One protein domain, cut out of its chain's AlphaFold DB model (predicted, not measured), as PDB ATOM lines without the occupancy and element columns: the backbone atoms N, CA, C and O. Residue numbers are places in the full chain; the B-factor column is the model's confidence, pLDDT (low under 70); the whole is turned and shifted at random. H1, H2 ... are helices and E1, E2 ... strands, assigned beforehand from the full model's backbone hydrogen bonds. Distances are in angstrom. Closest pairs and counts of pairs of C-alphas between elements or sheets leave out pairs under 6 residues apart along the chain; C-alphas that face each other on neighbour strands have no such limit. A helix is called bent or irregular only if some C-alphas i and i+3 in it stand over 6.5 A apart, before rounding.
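This is residues 115 to 225, 233 to 289, 348 to 359, 407 to 417 and 430 to 436 of the 436 residues of a protein of Porphyra umbilicalis (UniProt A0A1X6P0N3). The small parallel sheet E1, E2, E3 makes the core, with the long helix H2 covering one face and a second sheet, E4, E5, E7, E6, partly face to face with the other. H1 only grazes the parallel sheet, while the short helices H3, H4 and H5 gather beyond the strand ends, and H6 lies farther out near H3. The printed part has 198 residues with six named helices and seven named strands, in the order E1 H1 E2 H2 E3 H3 H4 H5 E4 E5 H6 E6 E7; the first sheet runs E1, E2, E3, all parallel, and the second E4, E5, E7, E6, all antiparallel. The class is mixed, helices and strands, with under half of the residues in named elements. The whole is compact, with a radius of gyration of the C-alphas of 16.8 A and spans of 48 by 43 by 32 A.

Start at residues 115 to 129, which hold no named element, and find C-alpha 130 at (-2.409, 37.478, -5.549), where E1, residues 130 to 133, begins. Next comes H1, residues 140 to 149, 14.0 A long, then E2, residues 165 to 168. Look at C-alpha 179, at (-23.045, 47.195, -12.286): from there H2 runs 26.1 A to residue 196, with a kink of 25 degrees near residue 190. H2 is only just irregular, with C-alphas 191 and 194 6.8 A apart. E3 is residues 199 to 203, H3 206 to 212, H4 252 to 259 and H5 264 to 272. E4, residues 276 to 279, and E5, residues 282 to 285, follow. H6, residues 348 to 359, is 16.9 A long; E6, residues 411 to 416, is 13.8 A. E7, residues 431 to 435, ends at C-alpha 435, at (-4.316, 24.920, 4.091).

Begin between E1 and E2, where N 131 and O 165 are 2.9 A apart; between E2 and E3, N 168 and O 201 are 2.9 A apart. E1, H1, E2 and E2, H2, E3 are strand-helix-strand units, parallel neighbour strands joined through a helix, each with a right-handed crossover. H2 is on this sheet in two layers, helix on one face, at a height of 8.5 A; it lies over E3, and the C-alphas of Gln 190 and Val 200, their closest, are 4.7 A apart. H1 and H2 touch only at their ends, closest at C-alphas 140 and 182, 5.4 A. H3 touches H4, about perpendicular at 87 degrees, with C-alphas 212 and 259 closest at 4.9 A. H4 and H5 touch only at the corner, with C-alphas 259 and 266 closest at 4.6 A. H5 only grazes the sheet E1 E2 E3. E4 and E5 form a hairpin, with N 279 and O 282 2.8 A apart. Across E5 and E7, N 283 and O 433 are 2.8 A apart; across E7 and E6, N 412 and O 434 are 2.8 A. The two sheets make a sandwich, two sheets face to face, their best planes 17 degrees apart. H6 and H3 are close but not clearly touching, with C-alphas 354 and 206 closest at 7.9 A. Every O i to N i+4 pair is within hydrogen-bond range in H1, H3 and H4; in H2 it is 11 of 14, in H5 4 of 5, in H6 7 of 8.

The two farthest C-alphas, those of Pro 222 and Ala 436, are 49.8 A apart. Look for four cuts: C-alphas 225 and 233 are 14.6 A apart, 289 and 348 24.2 A, 359 and 407 15.5 A, and 417 and 430 6.2 A. Of the links printed whole, H1 to E2 is long. The mean pLDDT of the printed part is 71.2, and 89 residues are under 70, among them residues 348 to 359, 407 to 417 and 430 to 436.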
ATOM      1  N   PRO A 115      -8.313  18.412 -11.491       38.66
ATOM      2  CA  PRO A 115      -9.465  17.856 -12.177       38.66
ATOM      3  C   PRO A 115     -10.169  18.995 -12.916       38.66
ATOM      4  O   PRO A 115     -10.504  20.025 -12.327       38.66
ATOM      5  N   THR A 116     -10.357  18.842 -14.220       38.19
ATOM      6  CA  THR A 116     -11.185  19.765 -14.984       38.19
ATOM      7  C   THR A 116     -12.637  19.380 -14.774       38.19
ATOM      8  O   THR A 116     -13.012  18.209 -14.728       38.19
ATOM      9  N   VAL A 117     -13.481  20.387 -14.624       40.00
ATOM     10  CA  VAL A 117     -14.920  20.189 -14.532       40.00
ATOM     11  C   VAL A 117     -15.534  21.117 -15.561       40.00
ATOM     12  O   VAL A 117     -15.277  22.317 -15.534       40.00
ATOM     13  N   GLY A 118     -16.270  20.565 -16.527       45.22
ATOM     14  CA  GLY A 118     -16.730  21.351 -17.679       45.22
ATOM     15  C   GLY A 118     -15.581  22.020 -18.449       45.22
ATOM     16  O   GLY A 118     -15.765  23.090 -19.011       45.22
ATOM     17  N   GLY A 119     -14.372  21.442 -18.408       48.22
ATOM     18  CA  GLY A 119     -13.186  21.968 -19.091       48.22
ATOM     19  C   GLY A 119     -12.414  23.080 -18.365       48.22
ATOM     20  O   GLY A 119     -11.329  23.426 -18.822       48.22
ATOM     21  N   ARG A 120     -12.889  23.614 -17.224       52.84
ATOM     22  CA  ARG A 120     -12.162  24.654 -16.462       52.84
ATOM     23  C   ARG A 120     -11.417  24.066 -15.255       52.84
ATOM     24  O   ARG A 120     -12.016  23.309 -14.485       52.84
ATOM     25  N   PRO A 121     -10.135  24.413 -15.045       60.09
ATOM     26  CA  PRO A 121      -9.429  24.067 -13.819       60.09
ATOM     27  C   PRO A 121      -9.909  24.971 -12.675       60.09
ATOM     28  O   PRO A 121      -9.806  26.196 -12.736       60.09
ATOM     29  N   TYR A 122     -10.431  24.370 -11.604       62.34
ATOM     30  CA  TYR A 122     -10.785  25.088 -10.368       62.34
ATOM     31  C   TYR A 122      -9.572  25.288  -9.443       62.34
ATOM     32  O   TYR A 122      -9.648  26.007  -8.447       62.34
ATOM     33  N   ARG A 123      -8.443  24.653  -9.779       68.62
ATOM     34  CA  ARG A 123      -7.169  24.771  -9.078       68.62
ATOM     35  C   ARG A 123      -6.079  25.234 -10.026       68.62
ATOM     36  O   ARG A 123      -5.987  24.763 -11.153       68.62
ATOM     37  N   TRP A 124      -5.240  26.122  -9.525       80.06
ATOM     38  CA  TRP A 124      -4.121  26.718 -10.233       80.06
ATOM     39  C   TRP A 124      -2.871  26.643  -9.362       80.06
ATOM     40  O   TRP A 124      -2.955  26.548  -8.134       80.06
ATOM     41  N   ALA A 125      -1.702  26.690  -9.999       82.06
ATOM     42  CA  ALA A 125      -0.444  26.863  -9.283       82.06
ATOM     43  C   ALA A 125      -0.467  28.169  -8.471       82.06
ATOM     44  O   ALA A 125      -1.141  29.128  -8.852       82.06
ATOM     45  N   ALA A 126       0.270  28.201  -7.357       82.56
ATOM     46  CA  ALA A 126       0.397  29.404  -6.545       82.56
ATOM     47  C   ALA A 126       1.040  30.524  -7.386       82.56
ATOM     48  O   ALA A 126       2.169  30.352  -7.853       82.56
ATOM     49  N   PRO A 127       0.358  31.657  -7.612       86.00
ATOM     50  CA  PRO A 127       0.972  32.794  -8.279       86.00
ATOM     51  C   PRO A 127       1.958  33.479  -7.323       86.00
ATOM     52  O   PRO A 127       1.767  33.475  -6.106       86.00
ATOM     53  N   LEU A 128       2.975  34.149  -7.872       87.12
ATOM     54  CA  LEU A 128       3.911  34.958  -7.077       87.12
ATOM     55  C   LEU A 128       3.198  36.087  -6.323       87.12
ATOM     56  O   LEU A 128       3.610  36.490  -5.235       87.12
ATOM     57  N   ARG A 129       2.112  36.601  -6.907       94.19
ATOM     58  CA  ARG A 129       1.306  37.673  -6.340       94.19
ATOM     59  C   ARG A 129      -0.171  37.406  -6.576       94.19
ATOM     60  O   ARG A 129      -0.595  37.227  -7.714       94.19
ATOM     61  N   THR A 130      -0.945  37.466  -5.495       95.19
ATOM     62  CA  THR A 130      -2.409  37.478  -5.549       95.19
ATOM     63  C   THR A 130      -2.944  38.779  -4.975       95.19
ATOM     64  O   THR A 130      -2.504  39.212  -3.904       95.19
ATOM     65  N   VAL A 131      -3.913  39.372  -5.666       96.25
ATOM     66  CA  VAL A 131      -4.749  40.472  -5.180       96.25
ATOM     67  C   VAL A 131      -6.172  39.944  -5.080       96.25
ATOM     68  O   VAL A 131      -6.689  39.417  -6.057       96.25
ATOM     69  N   ALA A 132      -6.801  40.084  -3.915       94.38
ATOM     70  CA  ALA A 132      -8.206  39.741  -3.732       94.38
ATOM     71  C   ALA A 132      -9.019  41.005  -3.436       94.38
ATOM     72  O   ALA A 132      -8.638  41.784  -2.555       94.38
ATOM     73  N   ILE A 133     -10.108  41.192  -4.181       92.19
ATOM     74  CA  ILE A 133     -11.065  42.291  -4.035       92.19
ATOM     75  C   ILE A 133     -12.397  41.709  -3.572       92.19
ATOM     76  O   ILE A 133     -12.867  40.718  -4.132       92.19
ATOM     77  N   GLY A 134     -12.948  42.334  -2.532       87.56
ATOM     78  CA  GLY A 134     -14.235  42.002  -1.927       87.56
ATOM     79  C   GLY A 134     -15.448  42.329  -2.802       87.56
ATOM     80  O   GLY A 134     -15.339  42.573  -4.006       87.56
ATOM     81  N   ASP A 135     -16.589  42.371  -2.133       87.94
ATOM     82  CA  ASP A 135     -17.891  42.759  -2.660       87.94
ATOM     83  C   ASP A 135     -17.824  44.174  -3.273       87.94
ATOM     84  O   ASP A 135     -17.168  45.075  -2.730       87.94
ATOM     85  N   VAL A 136     -18.475  44.359  -4.424       89.56
ATOM     86  CA  VAL A 136     -18.443  45.611  -5.204       89.56
ATOM     87  C   VAL A 136     -19.803  46.298  -5.211       89.56
ATOM     88  O   VAL A 136     -19.846  47.522  -5.109       89.56
ATOM     89  N   HIS A 137     -20.896  45.536  -5.341       87.00
ATOM     90  CA  HIS A 137     -22.268  46.050  -5.432       87.00
ATOM     91  C   HIS A 137     -22.386  47.285  -6.332       87.00
ATOM     92  O   HIS A 137     -22.789  48.360  -5.892       87.00
ATOM     93  N   GLY A 138     -21.970  47.150  -7.591       80.75
ATOM     94  CA  GLY A 138     -22.075  48.201  -8.601       80.75
ATOM     95  C   GLY A 138     -21.292  49.495  -8.337       80.75
ATOM     96  O   GLY A 138     -21.452  50.431  -9.114       80.75
ATOM     97  N   ASP A 139     -20.448  49.590  -7.304       83.44
ATOM     98  CA  ASP A 139     -19.640  50.790  -7.048       83.44
ATOM     99  C   ASP A 139     -18.403  50.831  -7.965       83.44
ATOM    100  O   ASP A 139     -17.298  50.400  -7.617       83.44
ATOM    101  N   PHE A 140     -18.601  51.344  -9.181       84.19
ATOM    102  CA  PHE A 140     -17.560  51.407 -10.208       84.19
ATOM    103  C   PHE A 140     -16.379  52.311  -9.821       84.19
ATOM    104  O   PHE A 140     -15.222  52.002 -10.132       84.19
ATOM    105  N   GLU A 141     -16.640  53.421  -9.127       85.31
ATOM    106  CA  GLU A 141     -15.585  54.339  -8.688       85.31
ATOM    107  C   GLU A 141     -14.696  53.673  -7.637       85.31
ATOM    108  O   GLU A 141     -13.466  53.716  -7.737       85.31
ATOM    109  N   ALA A 142     -15.298  52.989  -6.664       85.62
ATOM    110  CA  ALA A 142     -14.527  52.275  -5.662       85.62
ATOM    111  C   ALA A 142     -13.797  51.053  -6.241       85.62
ATOM    112  O   ALA A 142     -12.649  50.801  -5.861       85.62
ATOM    113  N   LEU A 143     -14.407  50.332  -7.192       90.81
ATOM    114  CA  LEU A 143     -13.754  49.233  -7.906       90.81
ATOM    115  C   LEU A 143     -12.499  49.713  -8.642       90.81
ATOM    116  O   LEU A 143     -11.414  49.171  -8.428       90.81
ATOM    117  N   THR A 144     -12.624  50.740  -9.485       90.44
ATOM    118  CA  THR A 144     -11.488  51.276 -10.255       90.44
ATOM    119  C   THR A 144     -10.391  51.803  -9.337       90.44
ATOM    120  O   THR A 144      -9.227  51.447  -9.519       90.44
ATOM    121  N   ALA A 145     -10.749  52.542  -8.282       89.69
ATOM    122  CA  ALA A 145      -9.786  53.015  -7.292       89.69
ATOM    123  C   ALA A 145      -9.033  51.861  -6.602       89.69
ATOM    124  O   ALA A 145      -7.809  51.928  -6.456       89.69
ATOM    125  N   ALA A 146      -9.731  50.791  -6.205       94.31
ATOM    126  CA  ALA A 146      -9.105  49.631  -5.574       94.31
ATOM    127  C   ALA A 146      -8.165  48.887  -6.537       94.31
ATOM    128  O   ALA A 146      -7.055  48.514  -6.150       94.31
ATOM    129  N   LEU A 147      -8.573  48.710  -7.796       96.25
ATOM    130  CA  LEU A 147      -7.765  48.045  -8.818       96.25
ATOM    131  C   LEU A 147      -6.517  48.864  -9.194       96.25
ATOM    132  O   LEU A 147      -5.433  48.291  -9.338       96.25
ATOM    133  N   THR A 148      -6.637  50.190  -9.303       95.62
ATOM    134  CA  THR A 148      -5.499  51.091  -9.550       95.62
ATOM    135  C   THR A 148      -4.538  51.093  -8.368       95.62
ATOM    136  O   THR A 148      -3.333  50.942  -8.557       95.62
ATOM    137  N   LEU A 149      -5.048  51.183  -7.135       96.25
ATOM    138  CA  LEU A 149      -4.217  51.128  -5.928       96.25
ATOM    139  C   LEU A 149      -3.474  49.791  -5.803       96.25
ATOM    140  O   LEU A 149      -2.322  49.751  -5.371       96.25
ATOM    141  N   ALA A 150      -4.118  48.695  -6.203       95.62
ATOM    142  CA  ALA A 150      -3.496  47.380  -6.260       95.62
ATOM    143  C   ALA A 150      -2.575  47.194  -7.483       95.62
ATOM    144  O   ALA A 150      -1.986  46.120  -7.631       95.62
ATOM    145  N   GLY A 151      -2.434  48.193  -8.358       96.31
ATOM    146  CA  GLY A 151      -1.586  48.134  -9.550       96.31
ATOM    147  C   GLY A 151      -2.009  47.064 -10.557       96.31
ATOM    148  O   GLY A 151      -1.167  46.555 -11.284       96.31
ATOM    149  N   VAL A 152      -3.283  46.656 -10.558       97.12
ATOM    150  CA  VAL A 152      -3.825  45.695 -11.540       97.12
ATOM    151  C   VAL A 152      -4.612  46.383 -12.654       97.12
ATOM    152  O   VAL A 152      -4.811  45.785 -13.708       97.12
ATOM    153  N   LEU A 153      -4.992  47.648 -12.450       96.19
ATOM    154  CA  LEU A 153      -5.560  48.533 -13.466       96.19
ATOM    155  C   LEU A 153      -4.544  49.626 -13.814       96.19
ATOM    156  O   LEU A 153      -4.131  50.389 -12.935       96.19
ATOM    157  N   ALA A 154      -4.131  49.675 -15.078       93.88
ATOM    158  CA  ALA A 154      -3.206  50.671 -15.604       93.88
ATOM    159  C   ALA A 154      -3.901  52.024 -15.856       93.88
ATOM    160  O   ALA A 154      -5.127  52.133 -15.824       93.88
ATOM    161  N   ALA A 155      -3.108  53.075 -16.085       91.06
ATOM    162  CA  ALA A 155      -3.612  54.440 -16.280       91.06
ATOM    163  C   ALA A 155      -4.447  54.611 -17.564       91.06
ATOM    164  O   ALA A 155      -5.324  55.466 -17.613       91.06
ATOM    165  N   ASP A 156      -4.200  53.780 -18.578       88.19
ATOM    166  CA  ASP A 156      -5.001  53.677 -19.807       88.19
ATOM    167  C   ASP A 156      -6.295  52.859 -19.609       88.19
ATOM    168  O   ASP A 156      -7.086  52.686 -20.537       88.19
ATOM    169  N   GLY A 157      -6.521  52.351 -18.395       84.75
ATOM    170  CA  GLY A 157      -7.647  51.504 -18.044       84.75
ATOM    171  C   GLY A 157      -7.481  50.041 -18.458       84.75
ATOM    172  O   GLY A 157      -8.443  49.290 -18.305       84.75
ATOM    173  N   GLY A 158      -6.336  49.615 -18.991       89.50
ATOM    174  CA  GLY A 158      -6.048  48.216 -19.312       89.50
ATOM    175  C   GLY A 158      -5.501  47.413 -18.128       89.50
ATOM    176  O   GLY A 158      -5.319  47.920 -17.013       89.50
ATOM    177  N   TRP A 159      -5.210  46.138 -18.368       96.38
ATOM    178  CA  TRP A 159      -4.516  45.284 -17.410       96.38
ATOM    179  C   TRP A 159      -3.103  45.800 -17.097       96.38
ATOM    180  O   TRP A 159      -2.202  45.761 -17.932       96.38
ATOM    181  N   GLY A 160      -2.888  46.216 -15.846       96.62
ATOM    182  CA  GLY A 160      -1.583  46.642 -15.320       96.62
ATOM    183  C   GLY A 160      -0.887  45.599 -14.439       96.62
ATOM    184  O   GLY A 160       0.223  45.824 -13.967       96.62
ATOM    185  N   GLY A 161      -1.529  44.453 -14.191       95.31
ATOM    186  CA  GLY A 161      -1.124  43.517 -13.140       95.31
ATOM    187  C   GLY A 161       0.061  42.601 -13.462       95.31
ATOM    188  O   GLY A 161       0.479  41.848 -12.578       95.31
ATOM    189  N   GLY A 162       0.597  42.613 -14.688       95.88
ATOM    190  CA  GLY A 162       1.629  41.660 -15.121       95.88
ATOM    191  C   GLY A 162       1.207  40.213 -14.831       95.88
ATOM    192  O   GLY A 162       0.058  39.854 -15.076       95.88
ATOM    193  N   GLY A 163       2.089  39.427 -14.204       94.31
ATOM    194  CA  GLY A 163       1.822  38.049 -13.759       94.31
ATOM    195  C   GLY A 163       0.957  37.894 -12.495       94.31
ATOM    196  O   GLY A 163       0.957  36.826 -11.880       94.31
ATOM    197  N   THR A 164       0.263  38.945 -12.044       96.62
ATOM    198  CA  THR A 164      -0.610  38.891 -10.857       96.62
ATOM    199  C   THR A 164      -1.849  38.026 -11.119       96.62
ATOM    200  O   THR A 164      -2.449  38.095 -12.192       96.62
ATOM    201  N   ALA A 165      -2.286  37.265 -10.112       95.88
ATOM    202  CA  ALA A 165      -3.641  36.721 -10.068       95.88
ATOM    203  C   ALA A 165      -4.571  37.691  -9.324       95.88
ATOM    204  O   ALA A 165      -4.371  37.968  -8.138       95.88
ATOM    205  N   LEU A 166      -5.583  38.214 -10.007       97.50
ATOM    206  CA  LEU A 166      -6.678  38.961  -9.396       97.50
ATOM    207  C   LEU A 166      -7.817  37.993  -9.060       97.50
ATOM    208  O   LEU A 166      -8.213  37.197  -9.907       97.50
ATOM    209  N   VAL A 167      -8.364  38.075  -7.851       95.81
ATOM    210  CA  VAL A 167      -9.567  37.348  -7.435       95.81
ATOM    211  C   VAL A 167     -10.626  38.358  -7.003       95.81
ATOM    212  O   VAL A 167     -10.464  39.007  -5.973       95.81
ATOM    213  N   GLN A 168     -11.698  38.505  -7.777       95.38
ATOM    214  CA  GLN A 168     -12.899  39.224  -7.345       95.38
ATOM    215  C   GLN A 168     -13.828  38.191  -6.706       95.38
ATOM    216  O   GLN A 168     -14.138  37.185  -7.338       95.38
ATOM    217  N   VAL A 169     -14.199  38.377  -5.440       89.25
ATOM    218  CA  VAL A 169     -14.818  37.309  -4.634       89.25
ATOM    219  C   VAL A 169     -16.348  37.229  -4.734       89.25
ATOM    220  O   VAL A 169     -16.957  36.610  -3.874       89.25
ATOM    221  N   GLY A 170     -16.981  37.784  -5.768       88.94
ATOM    222  CA  GLY A 170     -18.443  37.798  -5.927       88.94
ATOM    223  C   GLY A 170     -19.119  39.059  -5.389       88.94
ATOM    224  O   GLY A 170     -18.440  39.955  -4.892       88.94
ATOM    225  N   ASP A 171     -20.440  39.140  -5.532       88.94
ATOM    226  CA  ASP A 171     -21.268  40.300  -5.176       88.94
ATOM    227  C   ASP A 171     -20.863  41.575  -5.928       88.94
ATOM    228  O   ASP A 171     -20.542  42.627  -5.367       88.94
ATOM    229  N   VAL A 172     -20.870  41.469  -7.255       88.56
ATOM    230  CA  VAL A 172     -20.733  42.620  -8.157       88.56
ATOM    231  C   VAL A 172     -22.097  43.256  -8.423       88.56
ATOM    232  O   VAL A 172     -22.181  44.471  -8.612       88.56
ATOM    233  N   LEU A 173     -23.159  42.448  -8.429       81.88
ATOM    234  CA  LEU A 173     -24.541  42.878  -8.633       81.88
ATOM    235  C   LEU A 173     -25.193  43.492  -7.372       81.88
ATOM    236  O   LEU A 173     -24.681  43.413  -6.257       81.88
ATOM    237  N   ASP A 174     -26.364  44.087  -7.591       74.00
ATOM    238  CA  ASP A 174     -27.298  44.741  -6.661       74.00
ATOM    239  C   ASP A 174     -26.872  46.116  -6.109       74.00
ATOM    240  O   ASP A 174     -27.376  46.579  -5.086       74.00
ATOM    241  N   GLY A 175     -26.002  46.811  -6.846       69.00
ATOM    242  CA  GLY A 175     -25.724  48.248  -6.695       69.00
ATOM    243  C   GLY A 175     -26.594  49.159  -7.553       69.00
ATOM    244  O   GLY A 175     -26.611  50.376  -7.363       69.00
ATOM    245  N   TRP A 176     -27.302  48.564  -8.510       65.88
ATOM    246  CA  TRP A 176     -28.085  49.197  -9.559       65.88
ATOM    247  C   TRP A 176     -27.221  50.053 -10.503       65.88
ATOM    248  O   TRP A 176     -27.054  49.652 -11.648       65.88
ATOM    249  N   GLU A 177     -26.647  51.179 -10.061       67.06
ATOM    250  CA  GLU A 177     -26.132  52.285 -10.908       67.06
ATOM    251  C   GLU A 177     -24.846  52.025 -11.711       67.06
ATOM    252  O   GLU A 177     -24.701  52.592 -12.792       67.06
ATOM    253  N   GLY A 178     -23.914  51.201 -11.224       72.50
ATOM    254  CA  GLY A 178     -22.609  50.994 -11.884       72.50
ATOM    255  C   GLY A 178     -22.276  49.537 -12.209       72.50
ATOM    256  O   GLY A 178     -21.126  49.189 -12.484       72.50
ATOM    257  N   GLU A 179     -23.262  48.640 -12.130       78.25
ATOM    258  CA  GLU A 179     -23.045  47.195 -12.286       78.25
ATOM    259  C   GLU A 179     -22.531  46.823 -13.678       78.25
ATOM    260  O   GLU A 179     -21.683  45.937 -13.813       78.25
ATOM    261  N   ARG A 180     -23.035  47.499 -14.720       76.88
ATOM    262  CA  ARG A 180     -22.659  47.222 -16.113       76.88
ATOM    263  C   ARG A 180     -21.199  47.567 -16.349       76.88
ATOM    264  O   ARG A 180     -20.477  46.790 -16.961       76.88
ATOM    265  N   GLU A 181     -20.760  48.701 -15.830       77.81
ATOM    266  CA  GLU A 181     -19.400  49.216 -15.931       77.81
ATOM    267  C   GLU A 181     -18.443  48.320 -15.144       77.81
ATOM    268  O   GLU A 181     -17.367  47.979 -15.643       77.81
ATOM    269  N   CYS A 182     -18.860  47.869 -13.955       86.00
ATOM    270  CA  CYS A 182     -18.104  46.903 -13.163       86.00
ATOM    271  C   CYS A 182     -17.882  45.600 -13.938       86.00
ATOM    272  O   CYS A 182     -16.738  45.169 -14.092       86.00
ATOM    273  N   TRP A 183     -18.946  44.992 -14.473       84.75
ATOM    274  CA  TRP A 183     -18.832  43.755 -15.251       84.75
ATOM    275  C   TRP A 183     -18.056  43.951 -16.554       84.75
ATOM    276  O   TRP A 183     -17.189  43.135 -16.861       84.75
ATOM    277  N   ALA A 184     -18.300  45.041 -17.287       80.50
ATOM    278  CA  ALA A 184     -17.559  45.370 -18.504       80.50
ATOM    279  C   ALA A 184     -16.050  45.433 -18.237       80.50
ATOM    280  O   ALA A 184     -15.259  44.830 -18.965       80.50
ATOM    281  N   LEU A 185     -15.649  46.123 -17.165       85.62
ATOM    282  CA  LEU A 185     -14.252  46.225 -16.761       85.62
ATOM    283  C   LEU A 185     -13.684  44.870 -16.336       85.62
ATOM    284  O   LEU A 185     -12.647  44.461 -16.849       85.62
ATOM    285  N   LEU A 186     -14.352  44.162 -15.424       91.50
ATOM    286  CA  LEU A 186     -13.862  42.894 -14.875       91.50
ATOM    287  C   LEU A 186     -13.695  41.818 -15.953       91.50
ATOM    288  O   LEU A 186     -12.679  41.121 -15.969       91.50
ATOM    289  N   LEU A 187     -14.651  41.708 -16.876       83.62
ATOM    290  CA  LEU A 187     -14.590  40.755 -17.986       83.62
ATOM    291  C   LEU A 187     -13.505  41.126 -18.995       83.62
ATOM    292  O   LEU A 187     -12.786  40.251 -19.478       83.62
ATOM    293  N   ARG A 188     -13.340  42.421 -19.284       85.56
ATOM    294  CA  ARG A 188     -12.254  42.892 -20.145       85.56
ATOM    295  C   ARG A 188     -10.888  42.580 -19.533       85.56
ATOM    296  O   ARG A 188     -10.063  41.963 -20.197       85.56
ATOM    297  N   LEU A 189     -10.675  42.902 -18.257       89.56
ATOM    298  CA  LEU A 189      -9.433  42.560 -17.555       89.56
ATOM    299  C   LEU A 189      -9.205  41.041 -17.512       89.56
ATOM    300  O   LEU A 189      -8.068  40.589 -17.629       89.56
ATOM    301  N   GLN A 190     -10.271  40.243 -17.389       90.38
ATOM    302  CA  GLN A 190     -10.188  38.783 -17.470       90.38
ATOM    303  C   GLN A 190      -9.693  38.288 -18.833       90.38
ATOM    304  O   GLN A 190      -8.937  37.314 -18.869       90.38
ATOM    305  N   ALA A 191     -10.066  38.958 -19.922       85.00
ATOM    306  CA  ALA A 191      -9.572  38.654 -21.263       85.00
ATOM    307  C   ALA A 191      -8.141  39.171 -21.510       85.00
ATOM    308  O   ALA A 191      -7.364  38.504 -22.189       85.00
ATOM    309  N   GLU A 192      -7.778  40.330 -20.952       87.62
ATOM    310  CA  GLU A 192      -6.471  40.974 -21.156       87.62
ATOM    311  C   GLU A 192      -5.341  40.317 -20.338       87.62
ATOM    312  O   GLU A 192      -4.232  40.127 -20.841       87.62
ATOM    313  N   ALA A 193      -5.609  39.936 -19.082       92.62
ATOM    314  CA  ALA A 193      -4.583  39.474 -18.142       92.62
ATOM    315  C   ALA A 193      -3.686  38.317 -18.643       92.62
ATOM    316  O   ALA A 193      -2.471  38.385 -18.416       92.62
ATOM    317  N   PRO A 194      -4.208  37.283 -19.345       90.31
ATOM    318  CA  PRO A 194      -3.390  36.177 -19.848       90.31
ATOM    319  C   PRO A 194      -2.244  36.607 -20.767       90.31
ATOM    320  O   PRO A 194      -1.179  35.992 -20.718       90.31
ATOM    321  N   ALA A 195      -2.419  37.678 -21.554       91.50
ATOM    322  CA  ALA A 195      -1.389  38.174 -22.471       91.50
ATOM    323  C   ALA A 195      -0.130  38.672 -21.738       91.50
ATOM    324  O   ALA A 195       0.968  38.622 -22.285       91.50
ATOM    325  N   ALA A 196      -0.273  39.091 -20.476       93.31
ATOM    326  CA  ALA A 196       0.826  39.512 -19.607       93.31
ATOM    327  C   ALA A 196       1.257  38.421 -18.601       93.31
ATOM    328  O   ALA A 196       1.980  38.706 -17.644       93.31
ATOM    329  N   GLY A 197       0.779  37.181 -18.770       92.31
ATOM    330  CA  GLY A 197       1.004  36.072 -17.835       92.31
ATOM    331  C   GLY A 197       0.180  36.150 -16.541       92.31
ATOM    332  O   GLY A 197       0.379  35.334 -15.638       92.31
ATOM    333  N   GLY A 198      -0.729  37.121 -16.436       94.75
ATOM    334  CA  GLY A 198      -1.649  37.301 -15.318       94.75
ATOM    335  C   GLY A 198      -2.938  36.508 -15.482       94.75
ATOM    336  O   GLY A 198      -3.158  35.823 -16.483       94.75
ATOM    337  N   ARG A 199      -3.812  36.585 -14.475       94.56
ATOM    338  CA  ARG A 199      -5.140  35.946 -14.500       94.56
ATOM    339  C   ARG A 199      -6.148  36.760 -13.699       94.56
ATOM    340  O   ARG A 199      -5.786  37.354 -12.687       94.56
ATOM    341  N   VAL A 200      -7.418  36.704 -14.098       94.50
ATOM    342  CA  VAL A 200      -8.542  37.215 -13.302       94.50
ATOM    343  C   VAL A 200      -9.538  36.092 -13.034       94.50
ATOM    344  O   VAL A 200     -10.125  35.514 -13.952       94.50
ATOM    345  N   HIS A 201      -9.743  35.799 -11.757       91.75
ATOM    346  CA  HIS A 201     -10.740  34.867 -11.261       91.75
ATOM    347  C   HIS A 201     -11.926  35.669 -10.733       91.75
ATOM    348  O   HIS A 201     -11.817  36.348  -9.715       91.75
ATOM    349  N   LEU A 202     -13.045  35.607 -11.448       90.69
ATOM    350  CA  LEU A 202     -14.304  36.202 -11.014       90.69
ATOM    351  C   LEU A 202     -15.092  35.124 -10.287       90.69
ATOM    352  O   LEU A 202     -15.344  34.057 -10.856       90.69
ATOM    353  N   LEU A 203     -15.416  35.367  -9.024       87.19
ATOM    354  CA  LEU A 203     -16.207  34.442  -8.238       87.19
ATOM    355  C   LEU A 203     -17.670  34.846  -8.221       87.19
ATOM    356  O   LEU A 203     -18.040  35.977  -8.514       87.19
ATOM    357  N   MET A 204     -18.497  33.869  -7.893       79.94
ATOM    358  CA  MET A 204     -19.908  34.066  -7.659       79.94
ATOM    359  C   MET A 204     -20.179  34.441  -6.209       79.94
ATOM    360  O   MET A 204     -19.788  33.688  -5.315       79.94
ATOM    361  N   GLY A 205     -20.931  35.518  -6.000       80.69
ATOM    362  CA  GLY A 205     -21.531  35.836  -4.716       80.69
ATOM    363  C   GLY A 205     -22.984  35.389  -4.596       80.69
ATOM    364  O   GLY A 205     -23.574  34.812  -5.521       80.69
ATOM    365  N   ASN A 206     -23.572  35.619  -3.422       74.31
ATOM    366  CA  ASN A 206     -24.988  35.312  -3.223       74.31
ATOM    367  C   ASN A 206     -25.890  36.250  -4.025       74.31
ATOM    368  O   ASN A 206     -26.994  35.832  -4.372       74.31
ATOM    369  N   HIS A 207     -25.437  37.457  -4.365       81.44
ATOM    370  CA  HIS A 207     -26.210  38.379  -5.189       81.44
ATOM    371  C   HIS A 207     -26.312  37.890  -6.637       81.44
ATOM    372  O   HIS A 207     -27.412  37.865  -7.190       81.44
ATOM    373  N   GLU A 208     -25.231  37.384  -7.242       81.06
ATOM    374  CA  GLU A 208     -25.321  36.754  -8.570       81.06
ATOM    375  C   GLU A 208     -26.268  35.549  -8.566       81.06
ATOM    376  O   GLU A 208     -27.093  35.401  -9.472       81.06
ATOM    377  N   LEU A 209     -26.196  34.716  -7.525       74.25
ATOM    378  CA  LEU A 209     -27.071  33.555  -7.397       74.25
ATOM    379  C   LEU A 209     -28.537  33.957  -7.193       74.25
ATOM    380  O   LEU A 209     -29.414  33.412  -7.863       74.25
ATOM    381  N   ALA A 210     -28.813  34.916  -6.308       71.75
ATOM    382  CA  ALA A 210     -30.158  35.432  -6.076       71.75
ATOM    383  C   ALA A 210     -30.750  35.991  -7.372       71.75
ATOM    384  O   ALA A 210     -31.892  35.685  -7.711       71.75
ATOM    385  N   ASN A 211     -29.947  36.721  -8.147       77.12
ATOM    386  CA  ASN A 211     -30.351  37.248  -9.440       77.12
ATOM    387  C   ASN A 211     -30.761  36.178 -10.436       77.12
ATOM    388  O   ASN A 211     -31.814  36.302 -11.067       77.12
ATOM    389  N   VAL A 212     -29.991  35.099 -10.527       72.69
ATOM    390  CA  VAL A 212     -30.341  34.033 -11.461       72.69
ATOM    391  C   VAL A 212     -31.489  33.169 -10.989       72.69
ATOM    392  O   VAL A 212     -32.312  32.746 -11.794       72.69
ATOM    393  N   LEU A 213     -31.638  32.984  -9.686       67.00
ATOM    394  CA  LEU A 213     -32.827  32.342  -9.139       67.00
ATOM    395  C   LEU A 213     -34.072  33.238  -9.225       67.00
ATOM    396  O   LEU A 213     -35.143  32.805  -8.820       67.00
ATOM    397  N   GLY A 214     -33.953  34.462  -9.750       67.69
ATOM    398  CA  GLY A 214     -35.039  35.429  -9.838       67.69
ATOM    399  C   GLY A 214     -35.405  36.044  -8.490       67.69
ATOM    400  O   GLY A 214     -36.396  36.756  -8.413       67.69
ATOM    401  N   LEU A 215     -34.623  35.813  -7.438       64.62
ATOM    402  CA  LEU A 215     -34.895  36.244  -6.069       64.62
ATOM    403  C   LEU A 215     -34.572  37.732  -5.819       64.62
ATOM    404  O   LEU A 215     -34.351  38.148  -4.685       64.62
ATOM    405  N   VAL A 216     -34.509  38.533  -6.884       64.06
ATOM    406  CA  VAL A 216     -34.085  39.934  -6.825       64.06
ATOM    407  C   VAL A 216     -35.171  40.782  -6.201       64.06
ATOM    408  O   VAL A 216     -36.338  40.740  -6.611       64.06
ATOM    409  N   ARG A 217     -34.750  41.628  -5.266       58.75
ATOM    410  CA  ARG A 217     -35.588  42.705  -4.760       58.75
ATOM    411  C   ARG A 217     -35.916  43.685  -5.890       58.75
ATOM    412  O   ARG A 217     -35.078  43.922  -6.758       58.75
ATOM    413  N   PRO A 218     -37.115  44.281  -5.900       56.84
ATOM    414  CA  PRO A 218     -37.375  45.394  -6.796       56.84
ATOM    415  C   PRO A 218     -36.379  46.534  -6.514       56.84
ATOM    416  O   PRO A 218     -35.920  46.671  -5.372       56.84
ATOM    417  N   PRO A 219     -36.038  47.348  -7.528       57.97
ATOM    418  CA  PRO A 219     -35.250  48.555  -7.303       57.97
ATOM    419  C   PRO A 219     -35.926  49.419  -6.221       57.97
ATOM    420  O   PRO A 219     -37.156  49.380  -6.094       57.97
ATOM    421  N   PRO A 220     -35.161  50.207  -5.442       57.31
ATOM    422  CA  PRO A 220     -35.759  51.157  -4.511       57.31
ATOM    423  C   PRO A 220     -36.746  52.075  -5.248       57.31
ATOM    424  O   PRO A 220     -36.564  52.363  -6.428       57.31
ATOM    425  N   THR A 221     -37.816  52.493  -4.567       54.97
ATOM    426  CA  THR A 221     -38.848  53.395  -5.105       54.97
ATOM    427  C   THR A 221     -38.746  54.781  -4.453       54.97
ATOM    428  O   THR A 221     -38.790  54.843  -3.222       54.97
ATOM    429  N   PRO A 222     -38.678  55.885  -5.224       57.78
ATOM    430  CA  PRO A 222     -38.581  55.919  -6.687       57.78
ATOM    431  C   PRO A 222     -37.286  55.241  -7.161       57.78
ATOM    432  O   PRO A 222     -36.332  55.203  -6.378       57.78
ATOM    433  N   PRO A 223     -37.245  54.694  -8.397       53.50
ATOM    434  CA  PRO A 223     -36.002  54.161  -8.953       53.50
ATOM    435  C   PRO A 223     -34.892  55.194  -8.753       53.50
ATOM    436  O   PRO A 223     -35.202  56.395  -8.784       53.50
ATOM    437  N   PRO A 224     -33.631  54.761  -8.538       53.62
ATOM    438  CA  PRO A 224     -32.518  55.696  -8.475       53.62
ATOM    439  C   PRO A 224     -32.675  56.655  -9.648       53.62
ATOM    440  O   PRO A 224     -32.925  56.227 -10.782       53.62
ATOM    441  N   THR A 225     -32.692  57.956  -9.343       44.34
ATOM    442  CA  THR A 225     -32.868  58.972 -10.374       44.34
ATOM    443  C   THR A 225     -31.861  58.683 -11.481       44.34
ATOM    444  O   THR A 225     -30.774  58.175 -11.197       44.34
ATOM    445  N   GLY A 233     -21.460  55.460 -18.769       46.94
ATOM    446  CA  GLY A 233     -21.881  54.057 -18.692       46.94
ATOM    447  C   GLY A 233     -22.566  53.431 -19.910       46.94
ATOM    448  O   GLY A 233     -23.510  52.658 -19.786       46.94
ATOM    449  N   ARG A 234     -22.092  53.725 -21.125       55.03
ATOM    450  CA  ARG A 234     -22.282  52.812 -22.271       55.03
ATOM    451  C   ARG A 234     -20.980  52.085 -22.580       55.03
ATOM    452  O   ARG A 234     -20.581  52.016 -23.738       55.03
ATOM    453  N   SER A 235     -20.277  51.584 -21.561       60.91
ATOM    454  CA  SER A 235     -19.183  50.649 -21.830       60.91
ATOM    455  C   SER A 235     -19.790  49.488 -22.610       60.91
ATOM    456  O   SER A 235     -20.731  48.890 -22.095       60.91
ATOM    457  N   PRO A 236     -19.362  49.206 -23.849       65.44
ATOM    458  CA  PRO A 236     -19.928  48.103 -24.609       65.44
ATOM    459  C   PRO A 236     -19.645  46.783 -23.881       65.44
ATOM    460  O   PRO A 236     -18.694  46.708 -23.091       65.44
ATOM    461  N   PRO A 237     -20.453  45.737 -24.115       65.88
ATOM    462  CA  PRO A 237     -20.074  44.410 -23.666       65.88
ATOM    463  C   PRO A 237     -18.718  44.034 -24.275       65.88
ATOM    464  O   PRO A 237     -18.381  44.488 -25.375       65.88
ATOM    465  N   PRO A 238     -17.915  43.224 -23.571       68.94
ATOM    466  CA  PRO A 238     -16.677  42.719 -24.139       68.94
ATOM    467  C   PRO A 238     -16.968  41.885 -25.401       68.94
ATOM    468  O   PRO A 238     -18.072  41.356 -25.563       68.94
ATOM    469  N   PRO A 239     -15.988  41.726 -26.306       67.38
ATOM    470  CA  PRO A 239     -16.157  40.897 -27.496       67.38
ATOM    471  C   PRO A 239     -16.668  39.486 -27.157       67.38
ATOM    472  O   PRO A 239     -16.173  38.842 -26.232       67.38
ATOM    473  N   GLY A 240     -17.664  39.005 -27.907       66.06
ATOM    474  CA  GLY A 240     -18.269  37.680 -27.712       66.06
ATOM    475  C   GLY A 240     -19.329  37.598 -26.606       66.06
ATOM    476  O   GLY A 240     -19.924  36.536 -26.429       66.06
ATOM    477  N   TRP A 241     -19.597  38.691 -25.886       67.94
ATOM    478  CA  TRP A 241     -20.727  38.777 -24.961       67.94
ATOM    479  C   TRP A 241     -21.995  39.297 -25.645       67.94
ATOM    480  O   TRP A 241     -21.906  40.084 -26.591       67.94
ATOM    481  N   PRO A 242     -23.187  38.883 -25.169       64.19
ATOM    482  CA  PRO A 242     -24.435  39.448 -25.661       64.19
ATOM    483  C   PRO A 242     -24.487  40.961 -25.389       64.19
ATOM    484  O   PRO A 242     -23.874  41.427 -24.420       64.19
ATOM    485  N   PRO A 243     -25.248  41.727 -26.195       67.75
ATOM    486  CA  PRO A 243     -25.574  43.113 -25.884       67.75
ATOM    487  C   PRO A 243     -26.030  43.257 -24.435       67.75
ATOM    488  O   PRO A 243     -26.750  42.401 -23.907       67.75
ATOM    489  N   TRP A 244     -25.638  44.355 -23.789       67.50
ATOM    490  CA  TRP A 244     -26.288  44.710 -22.536       67.50
ATOM    491  C   TRP A 244     -27.789  44.858 -22.796       67.50
ATOM    492  O   TRP A 244     -28.144  45.498 -23.781       67.50
ATOM    493  N   PRO A 245     -28.671  44.307 -21.942       59.59
ATOM    494  CA  PRO A 245     -30.114  44.383 -22.161       59.59
ATOM    495  C   PRO A 245     -30.569  45.828 -22.428       59.59
ATOM    496  O   PRO A 245     -30.268  46.724 -21.628       59.59
ATOM    497  N   ASP A 246     -31.278  46.045 -23.541       48.97
ATOM    498  CA  ASP A 246     -31.610  47.374 -24.089       48.97
ATOM    499  C   ASP A 246     -32.418  48.252 -23.124       48.97
ATOM    500  O   ASP A 246     -32.259  49.471 -23.093       48.97
ATOM    501  N   ALA A 247     -33.235  47.635 -22.268       43.00
ATOM    502  CA  ALA A 247     -34.035  48.326 -21.271       43.00
ATOM    503  C   ALA A 247     -33.511  47.998 -19.874       43.00
ATOM    504  O   ALA A 247     -33.707  46.900 -19.362       43.00
ATOM    505  N   HIS A 248     -32.826  48.974 -19.281       51.72
ATOM    506  CA  HIS A 248     -32.630  49.138 -17.846       51.72
ATOM    507  C   HIS A 248     -32.568  47.830 -17.039       51.72
ATOM    508  O   HIS A 248     -33.597  47.407 -16.536       51.72
ATOM    509  N   LEU A 249     -31.384  47.264 -16.760       52.25
ATOM    510  CA  LEU A 249     -31.230  46.252 -15.680       52.25
ATOM    511  C   LEU A 249     -31.781  46.737 -14.312       52.25
ATOM    512  O   LEU A 249     -31.811  45.988 -13.342       52.25
ATOM    513  N   TYR A 250     -32.180  48.003 -14.254       54.00
ATOM    514  CA  TYR A 250     -32.847  48.716 -13.185       54.00
ATOM    515  C   TYR A 250     -34.346  48.465 -13.080       54.00
ATOM    516  O   TYR A 250     -34.915  48.820 -12.057       54.00
ATOM    517  N   THR A 251     -35.011  47.899 -14.093       57.09
ATOM    518  CA  THR A 251     -36.390  47.437 -13.917       57.09
ATOM    519  C   THR A 251     -36.372  45.961 -13.545       57.09
ATOM    520  O   THR A 251     -35.615  45.160 -14.094       57.09
ATOM    521  N   ALA A 252     -37.207  45.587 -12.574       58.72
ATOM    522  CA  ALA A 252     -37.299  44.201 -12.131       58.72
ATOM    523  C   ALA A 252     -37.614  43.217 -13.286       58.72
ATOM    524  O   ALA A 252     -36.993  42.155 -13.308       58.72
ATOM    525  N   PRO A 253     -38.491  43.531 -14.268       59.75
ATOM    526  CA  PRO A 253     -38.792  42.611 -15.368       59.75
ATOM    527  C   PRO A 253     -37.605  42.325 -16.298       59.75
ATOM    528  O   PRO A 253     -37.261  41.164 -16.503       59.75
ATOM    529  N   SER A 254     -36.919  43.349 -16.813       65.62
ATOM    530  CA  SER A 254     -35.799  43.149 -17.749       65.62
ATOM    531  C   SER A 254     -34.583  42.519 -17.067       65.62
ATOM    532  O   SER A 254     -33.879  41.706 -17.670       65.62
ATOM    533  N   ARG A 255     -34.352  42.848 -15.789       73.25
ATOM    534  CA  ARG A 255     -33.331  42.205 -14.961       73.25
ATOM    535  C   ARG A 255     -33.617  40.719 -14.815       73.25
ATOM    536  O   ARG A 255     -32.731  39.909 -15.081       73.25
ATOM    537  N   ARG A 256     -34.855  40.360 -14.458       70.00
ATOM    538  CA  ARG A 256     -35.296  38.963 -14.363       70.00
ATOM    539  C   ARG A 256     -35.129  38.241 -15.699       70.00
ATOM    540  O   ARG A 256     -34.590  37.142 -15.706       70.00
ATOM    541  N   ASP A 257     -35.491  38.845 -16.826       70.00
ATOM    542  CA  ASP A 257     -35.346  38.201 -18.141       70.00
ATOM    543  C   ASP A 257     -33.890  37.995 -18.578       70.00
ATOM    544  O   ASP A 257     -33.560  36.971 -19.185       70.00
ATOM    545  N   ALA A 258     -33.003  38.938 -18.254       69.44
ATOM    546  CA  ALA A 258     -31.585  38.841 -18.585       69.44
ATOM    547  C   ALA A 258     -30.841  37.820 -17.709       69.44
ATOM    548  O   ALA A 258     -29.958  37.106 -18.201       69.44
ATOM    549  N   LEU A 259     -31.187  37.771 -16.418       75.38
ATOM    550  CA  LEU A 259     -30.494  36.980 -15.401       75.38
ATOM    551  C   LEU A 259     -31.159  35.637 -15.096       75.38
ATOM    552  O   LEU A 259     -30.482  34.782 -14.539       75.38
ATOM    553  N   ARG A 260     -32.412  35.380 -15.493       71.19
ATOM    554  CA  ARG A 260     -33.034  34.052 -15.322       71.19
ATOM    555  C   ARG A 260     -32.174  32.942 -15.941       71.19
ATOM    556  O   ARG A 260     -31.433  33.199 -16.895       71.19
ATOM    557  N   PRO A 261     -32.315  31.683 -15.499       67.50
ATOM    558  CA  PRO A 261     -31.582  30.569 -16.084       67.50
ATOM    559  C   PRO A 261     -31.857  30.460 -17.591       67.50
ATOM    560  O   PRO A 261     -33.015  30.488 -18.017       67.50
ATOM    561  N   GLY A 262     -30.799  30.359 -18.400       63.81
ATOM    562  CA  GLY A 262     -30.878  30.398 -19.866       63.81
ATOM    563  C   GLY A 262     -31.066  31.796 -20.476       63.81
ATOM    564  O   GLY A 262     -31.058  31.930 -21.698       63.81
ATOM    565  N   GLY A 263     -31.204  32.847 -19.663       65.69
ATOM    566  CA  GLY A 263     -31.110  34.237 -20.108       65.69
ATOM    567  C   GLY A 263     -29.718  34.545 -20.661       65.69
ATOM    568  O   GLY A 263     -28.731  33.912 -20.276       65.69
ATOM    569  N   ALA A 264     -29.620  35.503 -21.586       65.06
ATOM    570  CA  ALA A 264     -28.371  35.776 -22.303       65.06
ATOM    571  C   ALA A 264     -27.232  36.185 -21.352       65.06
ATOM    572  O   ALA A 264     -26.124  35.653 -21.438       65.06
ATOM    573  N   PHE A 265     -27.515  37.078 -20.399       69.00
ATOM    574  CA  PHE A 265     -26.517  37.559 -19.446       69.00
ATOM    575  C   PHE A 265     -26.180  36.496 -18.395       69.00
ATOM    576  O   PHE A 265     -25.007  36.289 -18.099       69.00
ATOM    577  N   ALA A 266     -27.171  35.745 -17.902       71.12
ATOM    578  CA  ALA A 266     -26.926  34.589 -17.040       71.12
ATOM    579  C   ALA A 266     -25.995  33.574 -17.717       71.12
ATOM    580  O   ALA A 266     -24.983  33.173 -17.144       71.12
ATOM    581  N   THR A 267     -26.309  33.187 -18.955       65.75
ATOM    582  CA  THR A 267     -25.528  32.227 -19.749       65.75
ATOM    583  C   THR A 267     -24.094  32.707 -19.933       65.75
ATOM    584  O   THR A 267     -23.163  31.932 -19.728       65.75
ATOM    585  N   ALA A 268     -23.899  33.988 -20.236       66.75
ATOM    586  CA  ALA A 268     -22.570  34.563 -20.369       66.75
ATOM    587  C   ALA A 268     -21.813  34.620 -19.026       66.75
ATOM    588  O   ALA A 268     -20.661  34.199 -18.953       66.75
ATOM    589  N   LEU A 269     -22.464  35.017 -17.924       73.38
ATOM    590  CA  LEU A 269     -21.865  34.953 -16.582       73.38
ATOM    591  C   LEU A 269     -21.402  33.540 -16.249       73.38
ATOM    592  O   LEU A 269     -20.323  33.360 -15.684       73.38
ATOM    593  N   SER A 270     -22.177  32.538 -16.661       69.50
ATOM    594  CA  SER A 270     -21.891  31.140 -16.371       69.50
ATOM    595  C   SER A 270     -20.547  30.655 -16.909       69.50
ATOM    596  O   SER A 270     -19.955  29.738 -16.337       69.50
ATOM    597  N   THR A 271     -20.060  31.282 -17.981       68.94
ATOM    598  CA  THR A 271     -18.784  30.949 -18.616       68.94
ATOM    599  C   THR A 271     -17.630  31.787 -18.078       68.94
ATOM    600  O   THR A 271     -16.477  31.393 -18.247       68.94
ATOM    601  N   ALA A 272     -17.905  32.903 -17.400       75.31
ATOM    602  CA  ALA A 272     -16.888  33.810 -16.875       75.31
ATOM    603  C   ALA A 272     -16.571  33.583 -15.394       75.31
ATOM    604  O   ALA A 272     -15.399  33.657 -15.011       75.31
ATOM    605  N   VAL A 273     -17.569  33.231 -14.580       79.12
ATOM    606  CA  VAL A 273     -17.431  33.140 -13.118       79.12
ATOM    607  C   VAL A 273     -17.220  31.709 -12.616       79.12
ATOM    608  O   VAL A 273     -17.458  30.734 -13.334       79.12
ATOM    609  N   ALA A 274     -16.762  31.573 -11.373       76.50
ATOM    610  CA  ALA A 274     -16.623  30.297 -10.675       76.50
ATOM    611  C   ALA A 274     -17.161  30.384  -9.233       76.50
ATOM    612  O   ALA A 274     -17.084  31.439  -8.614       76.50
ATOM    613  N   PRO A 275     -17.665  29.291  -8.638       71.25
ATOM    614  CA  PRO A 275     -18.108  29.304  -7.238       71.25
ATOM    615  C   PRO A 275     -16.938  29.415  -6.246       71.25
ATOM    616  O   PRO A 275     -17.099  29.890  -5.124       71.25
ATOM    617  N   ALA A 276     -15.756  28.954  -6.654       75.56
ATOM    618  CA  ALA A 276     -14.537  28.981  -5.866       75.56
ATOM    619  C   ALA A 276     -13.312  28.888  -6.782       75.56
ATOM    620  O   ALA A 276     -13.397  28.354  -7.893       75.56
ATOM    621  N   VAL A 277     -12.157  29.328  -6.283       77.06
ATOM    622  CA  VAL A 277     -10.860  29.049  -6.912       77.06
ATOM    623  C   VAL A 277      -9.815  28.668  -5.868       77.06
ATOM    624  O   VAL A 277      -9.749  29.253  -4.788       77.06
ATOM    625  N   LEU A 278      -8.987  27.680  -6.199       78.56
ATOM    626  CA  LEU A 278      -7.812  27.287  -5.425       78.56
ATOM    627  C   LEU A 278      -6.551  27.805  -6.121       78.56
ATOM    628  O   LEU A 278      -6.264  27.396  -7.245       78.56
ATOM    629  N   LEU A 279      -5.785  28.665  -5.455       81.56
ATOM    630  CA  LEU A 279      -4.483  29.149  -5.920       81.56
ATOM    631  C   LEU A 279      -3.400  28.604  -4.985       81.56
ATOM    632  O   LEU A 279      -3.256  29.058  -3.847       81.56
ATOM    633  N   GLY A 280      -2.668  27.586  -5.442       81.69
ATOM    634  CA  GLY A 280      -1.771  26.818  -4.580       81.69
ATOM    635  C   GLY A 280      -2.537  26.137  -3.447       81.69
ATOM    636  O   GLY A 280      -3.393  25.286  -3.699       81.69
ATOM    637  N   ASP A 281      -2.234  26.558  -2.220       78.00
ATOM    638  CA  ASP A 281      -2.849  26.089  -0.973       78.00
ATOM    639  C   ASP A 281      -3.849  27.094  -0.381       78.00
ATOM    640  O   ASP A 281      -4.239  26.982   0.780       78.00
ATOM    641  N   THR A 282      -4.260  28.101  -1.160       77.75
ATOM    642  CA  THR A 282      -5.253  29.099  -0.742       77.75
ATOM    643  C   THR A 282      -6.554  28.915  -1.512       77.75
ATOM    644  O   THR A 282      -6.549  28.875  -2.742       77.75
ATOM    645  N   ALA A 283      -7.671  28.822  -0.797       78.56
ATOM    646  CA  ALA A 283      -9.012  28.785  -1.353       78.56
ATOM    647  C   ALA A 283      -9.666  30.160  -1.224       78.56
ATOM    648  O   ALA A 283      -9.676  30.768  -0.148       78.56
ATOM    649  N   TYR A 284     -10.250  30.605  -2.326       81.88
ATOM    650  CA  TYR A 284     -11.061  31.805  -2.399       81.88
ATOM    651  C   TYR A 284     -12.498  31.401  -2.686       81.88
ATOM    652  O   TYR A 284     -12.773  30.647  -3.625       81.88
ATOM    653  N   VAL A 285     -13.392  31.913  -1.854       77.94
ATOM    654  CA  VAL A 285     -14.841  31.755  -1.938       77.94
ATOM    655  C   VAL A 285     -15.473  33.089  -1.579       77.94
ATOM    656  O   VAL A 285     -14.821  33.909  -0.934       77.94
ATOM    657  N   HIS A 286     -16.731  33.284  -1.966       82.12
ATOM    658  CA  HIS A 286     -17.463  34.479  -1.583       82.12
ATOM    659  C   HIS A 286     -17.616  34.575  -0.062       82.12
ATOM    660  O   HIS A 286     -16.842  35.290   0.549       82.12
ATOM    661  N   GLY A 287     -18.495  33.802   0.584       73.19
ATOM    662  CA  GLY A 287     -18.659  33.864   2.046       73.19
ATOM    663  C   GLY A 287     -17.623  33.038   2.829       73.19
ATOM    664  O   GLY A 287     -16.694  33.557   3.445       73.19
ATOM    665  N   GLY A 288     -17.770  31.712   2.837       66.62
ATOM    666  CA  GLY A 288     -16.920  30.790   3.594       66.62
ATOM    667  C   GLY A 288     -17.243  29.305   3.400       66.62
ATOM    668  O   GLY A 288     -18.319  28.928   2.954       66.62
ATOM    669  N   LEU A 289     -16.300  28.431   3.747       63.28
ATOM    670  CA  LEU A 289     -16.484  26.984   3.621       63.28
ATOM    671  C   LEU A 289     -17.085  26.395   4.901       63.28
ATOM    672  O   LEU A 289     -16.553  26.584   5.996       63.28
ATOM    673  N   ARG A 348     -39.490  36.478   2.307       39.88
ATOM    674  CA  ARG A 348     -38.396  37.231   2.980       39.88
ATOM    675  C   ARG A 348     -37.470  36.315   3.795       39.88
ATOM    676  O   ARG A 348     -36.288  36.586   3.984       39.88
ATOM    677  N   ASP A 349     -38.037  35.223   4.268       41.25
ATOM    678  CA  ASP A 349     -37.438  34.099   4.967       41.25
ATOM    679  C   ASP A 349     -36.519  33.244   4.079       41.25
ATOM    680  O   ASP A 349     -35.570  32.662   4.598       41.25
ATOM    681  N   LEU A 350     -36.704  33.226   2.755       40.44
ATOM    682  CA  LEU A 350     -35.822  32.521   1.818       40.44
ATOM    683  C   LEU A 350     -34.477  33.240   1.645       40.44
ATOM    684  O   LEU A 350     -33.441  32.584   1.615       40.44
ATOM    685  N   GLU A 351     -34.469  34.573   1.584       39.81
ATOM    686  CA  GLU A 351     -33.236  35.373   1.523       39.81
ATOM    687  C   GLU A 351     -32.453  35.292   2.845       39.81
ATOM    688  O   GLU A 351     -31.245  35.049   2.852       39.81
ATOM    689  N   ALA A 352     -33.154  35.391   3.978       39.12
ATOM    690  CA  ALA A 352     -32.562  35.172   5.295       39.12
ATOM    691  C   ALA A 352     -32.067  33.723   5.482       39.12
ATOM    692  O   ALA A 352     -31.024  33.511   6.093       39.12
ATOM    693  N   ALA A 353     -32.749  32.719   4.920       37.03
ATOM    694  CA  ALA A 353     -32.298  31.325   4.943       37.03
ATOM    695  C   ALA A 353     -31.108  31.062   3.999       37.03
ATOM    696  O   ALA A 353     -30.211  30.299   4.372       37.03
ATOM    697  N   LEU A 354     -31.059  31.716   2.827       38.78
ATOM    698  CA  LEU A 354     -29.882  31.779   1.943       38.78
ATOM    699  C   LEU A 354     -28.681  32.392   2.665       38.78
ATOM    700  O   LEU A 354     -27.548  31.967   2.459       38.78
ATOM    701  N   TRP A 355     -28.915  33.341   3.558       36.34
ATOM    702  CA  TRP A 355     -27.870  33.881   4.414       36.34
ATOM    703  C   TRP A 355     -27.442  32.889   5.506       36.34
ATOM    704  O   TRP A 355     -26.267  32.521   5.598       36.34
ATOM    705  N   ASP A 356     -28.399  32.396   6.297       35.69
ATOM    706  CA  ASP A 356     -28.120  31.617   7.505       35.69
ATOM    707  C   ASP A 356     -27.599  30.205   7.228       35.69
ATOM    708  O   ASP A 356     -26.677  29.740   7.896       35.69
ATOM    709  N   ARG A 357     -28.147  29.487   6.244       32.94
ATOM    710  CA  ARG A 357     -27.748  28.088   6.006       32.94
ATOM    711  C   ARG A 357     -26.530  27.940   5.107       32.94
ATOM    712  O   ARG A 357     -25.839  26.926   5.195       32.94
ATOM    713  N   THR A 358     -26.266  28.926   4.260       32.59
ATOM    714  CA  THR A 358     -25.121  28.897   3.343       32.59
ATOM    715  C   THR A 358     -23.866  29.459   4.015       32.59
ATOM    716  O   THR A 358     -22.769  28.992   3.708       32.59
ATOM    717  N   TRP A 359     -24.005  30.389   4.977       33.78
ATOM    718  CA  TRP A 359     -22.863  31.161   5.483       33.78
ATOM    719  C   TRP A 359     -22.805  31.415   7.012       33.78
ATOM    720  O   TRP A 359     -21.800  31.968   7.476       33.78
ATOM    721  N   ALA A 407     -10.748  26.049  12.550       41.03
ATOM    722  CA  ALA A 407     -10.096  25.018  11.755       41.03
ATOM    723  C   ALA A 407     -11.156  24.010  11.297       41.03
ATOM    724  O   ALA A 407     -11.773  23.334  12.124       41.03
ATOM    725  N   CYS A 408     -11.373  23.907   9.987       40.72
ATOM    726  CA  CYS A 408     -12.317  22.964   9.388       40.72
ATOM    727  C   CYS A 408     -11.573  22.121   8.349       40.72
ATOM    728  O   CYS A 408     -11.062  22.661   7.374       40.72
ATOM    729  N   GLY A 409     -11.495  20.801   8.551       45.06
ATOM    730  CA  GLY A 409     -10.977  19.871   7.535       45.06
ATOM    731  C   GLY A 409      -9.543  20.143   7.052       45.06
ATOM    732  O   GLY A 409      -9.263  19.932   5.878       45.06
ATOM    733  N   GLY A 410      -8.650  20.642   7.916       44.91
ATOM    734  CA  GLY A 410      -7.265  20.987   7.549       44.91
ATOM    735  C   GLY A 410      -7.081  22.375   6.916       44.91
ATOM    736  O   GLY A 410      -5.985  22.698   6.473       44.91
ATOM    737  N   TRP A 411      -8.132  23.201   6.880       45.16
ATOM    738  CA  TRP A 411      -8.082  24.590   6.420       45.16
ATOM    739  C   TRP A 411      -8.307  25.559   7.581       45.16
ATOM    740  O   TRP A 411      -9.185  25.346   8.425       45.16
ATOM    741  N   SER A 412      -7.537  26.643   7.596       43.62
ATOM    742  CA  SER A 412      -7.663  27.753   8.540       43.62
ATOM    743  C   SER A 412      -8.107  29.023   7.821       43.62
ATOM    744  O   SER A 412      -7.590  29.355   6.753       43.62
ATOM    745  N   LEU A 413      -9.045  29.760   8.418       45.28
ATOM    746  CA  LEU A 413      -9.437  31.077   7.923       45.28
ATOM    747  C   LEU A 413      -8.281  32.069   8.125       45.28
ATOM    748  O   LEU A 413      -7.926  32.375   9.265       45.28
ATOM    749  N   ALA A 414      -7.717  32.578   7.031       40.69
ATOM    750  CA  ALA A 414      -6.589  33.506   7.070       40.69
ATOM    751  C   ALA A 414      -7.033  34.938   7.422       40.69
ATOM    752  O   ALA A 414      -6.329  35.637   8.149       40.69
ATOM    753  N   THR A 415      -8.226  35.353   6.974       41.28
ATOM    754  CA  THR A 415      -8.788  36.684   7.265       41.28
ATOM    755  C   THR A 415     -10.318  36.638   7.301       41.28
ATOM    756  O   THR A 415     -10.936  36.050   6.417       41.28
ATOM    757  N   ARG A 416     -10.938  37.295   8.296       36.62
ATOM    758  CA  ARG A 416     -12.387  37.565   8.352       36.62
ATOM    759  C   ARG A 416     -12.616  39.070   8.238       36.62
ATOM    760  O   ARG A 416     -12.298  39.801   9.177       36.62
ATOM    761  N   CYS A 417     -13.193  39.543   7.139       35.50
ATOM    762  CA  CYS A 417     -13.623  40.937   7.038       35.50
ATOM    763  C   CYS A 417     -14.990  41.090   7.713       35.50
ATOM    764  O   CYS A 417     -16.013  40.722   7.152       35.50
ATOM    765  N   SER A 430     -16.652  38.205   3.461       43.28
ATOM    766  CA  SER A 430     -15.913  37.418   2.479       43.28
ATOM    767  C   SER A 430     -14.704  36.699   3.102       43.28
ATOM    768  O   SER A 430     -14.101  37.199   4.065       43.28
ATOM    769  N   GLY A 431     -14.363  35.503   2.601       53.03
ATOM    770  CA  GLY A 431     -13.455  34.571   3.290       53.03
ATOM    771  C   GLY A 431     -12.290  34.037   2.452       53.03
ATOM    772  O   GLY A 431     -12.483  33.383   1.430       53.03
ATOM    773  N   VAL A 432     -11.062  34.225   2.950       50.50
ATOM    774  CA  VAL A 432      -9.834  33.604   2.416       50.50
ATOM    775  C   VAL A 432      -9.392  32.478   3.343       50.50
ATOM    776  O   VAL A 432      -9.171  32.707   4.537       50.50
ATOM    777  N   TRP A 433      -9.204  31.281   2.794       49.72
ATOM    778  CA  TRP A 433      -8.817  30.092   3.552       49.72
ATOM    779  C   TRP A 433      -7.464  29.572   3.083       49.72
ATOM    780  O   TRP A 433      -7.230  29.468   1.885       49.72
ATOM    781  N   THR A 434      -6.590  29.207   4.013       45.56
ATOM    782  CA  THR A 434      -5.287  28.589   3.722       45.56
ATOM    783  C   THR A 434      -5.240  27.182   4.293       45.56
ATOM    784  O   THR A 434      -5.767  26.934   5.382       45.56
ATOM    785  N   ARG A 435      -4.621  26.252   3.567       41.59
ATOM    786  CA  ARG A 435      -4.316  24.920   4.091       41.59
ATOM    787  C   ARG A 435      -3.292  25.056   5.225       41.59
ATOM    788  O   ARG A 435      -2.325  25.801   5.068       41.59
ATOM    789  N   ALA A 436      -3.566  24.410   6.358       42.59
ATOM    790  CA  ALA A 436      -2.695  24.403   7.535       42.59
ATOM    791  C   ALA A 436      -1.563  23.378   7.411       42.59
ATOM    792  O   ALA A 436      -1.794  22.329   6.757       42.59
TER     793      ALA A 436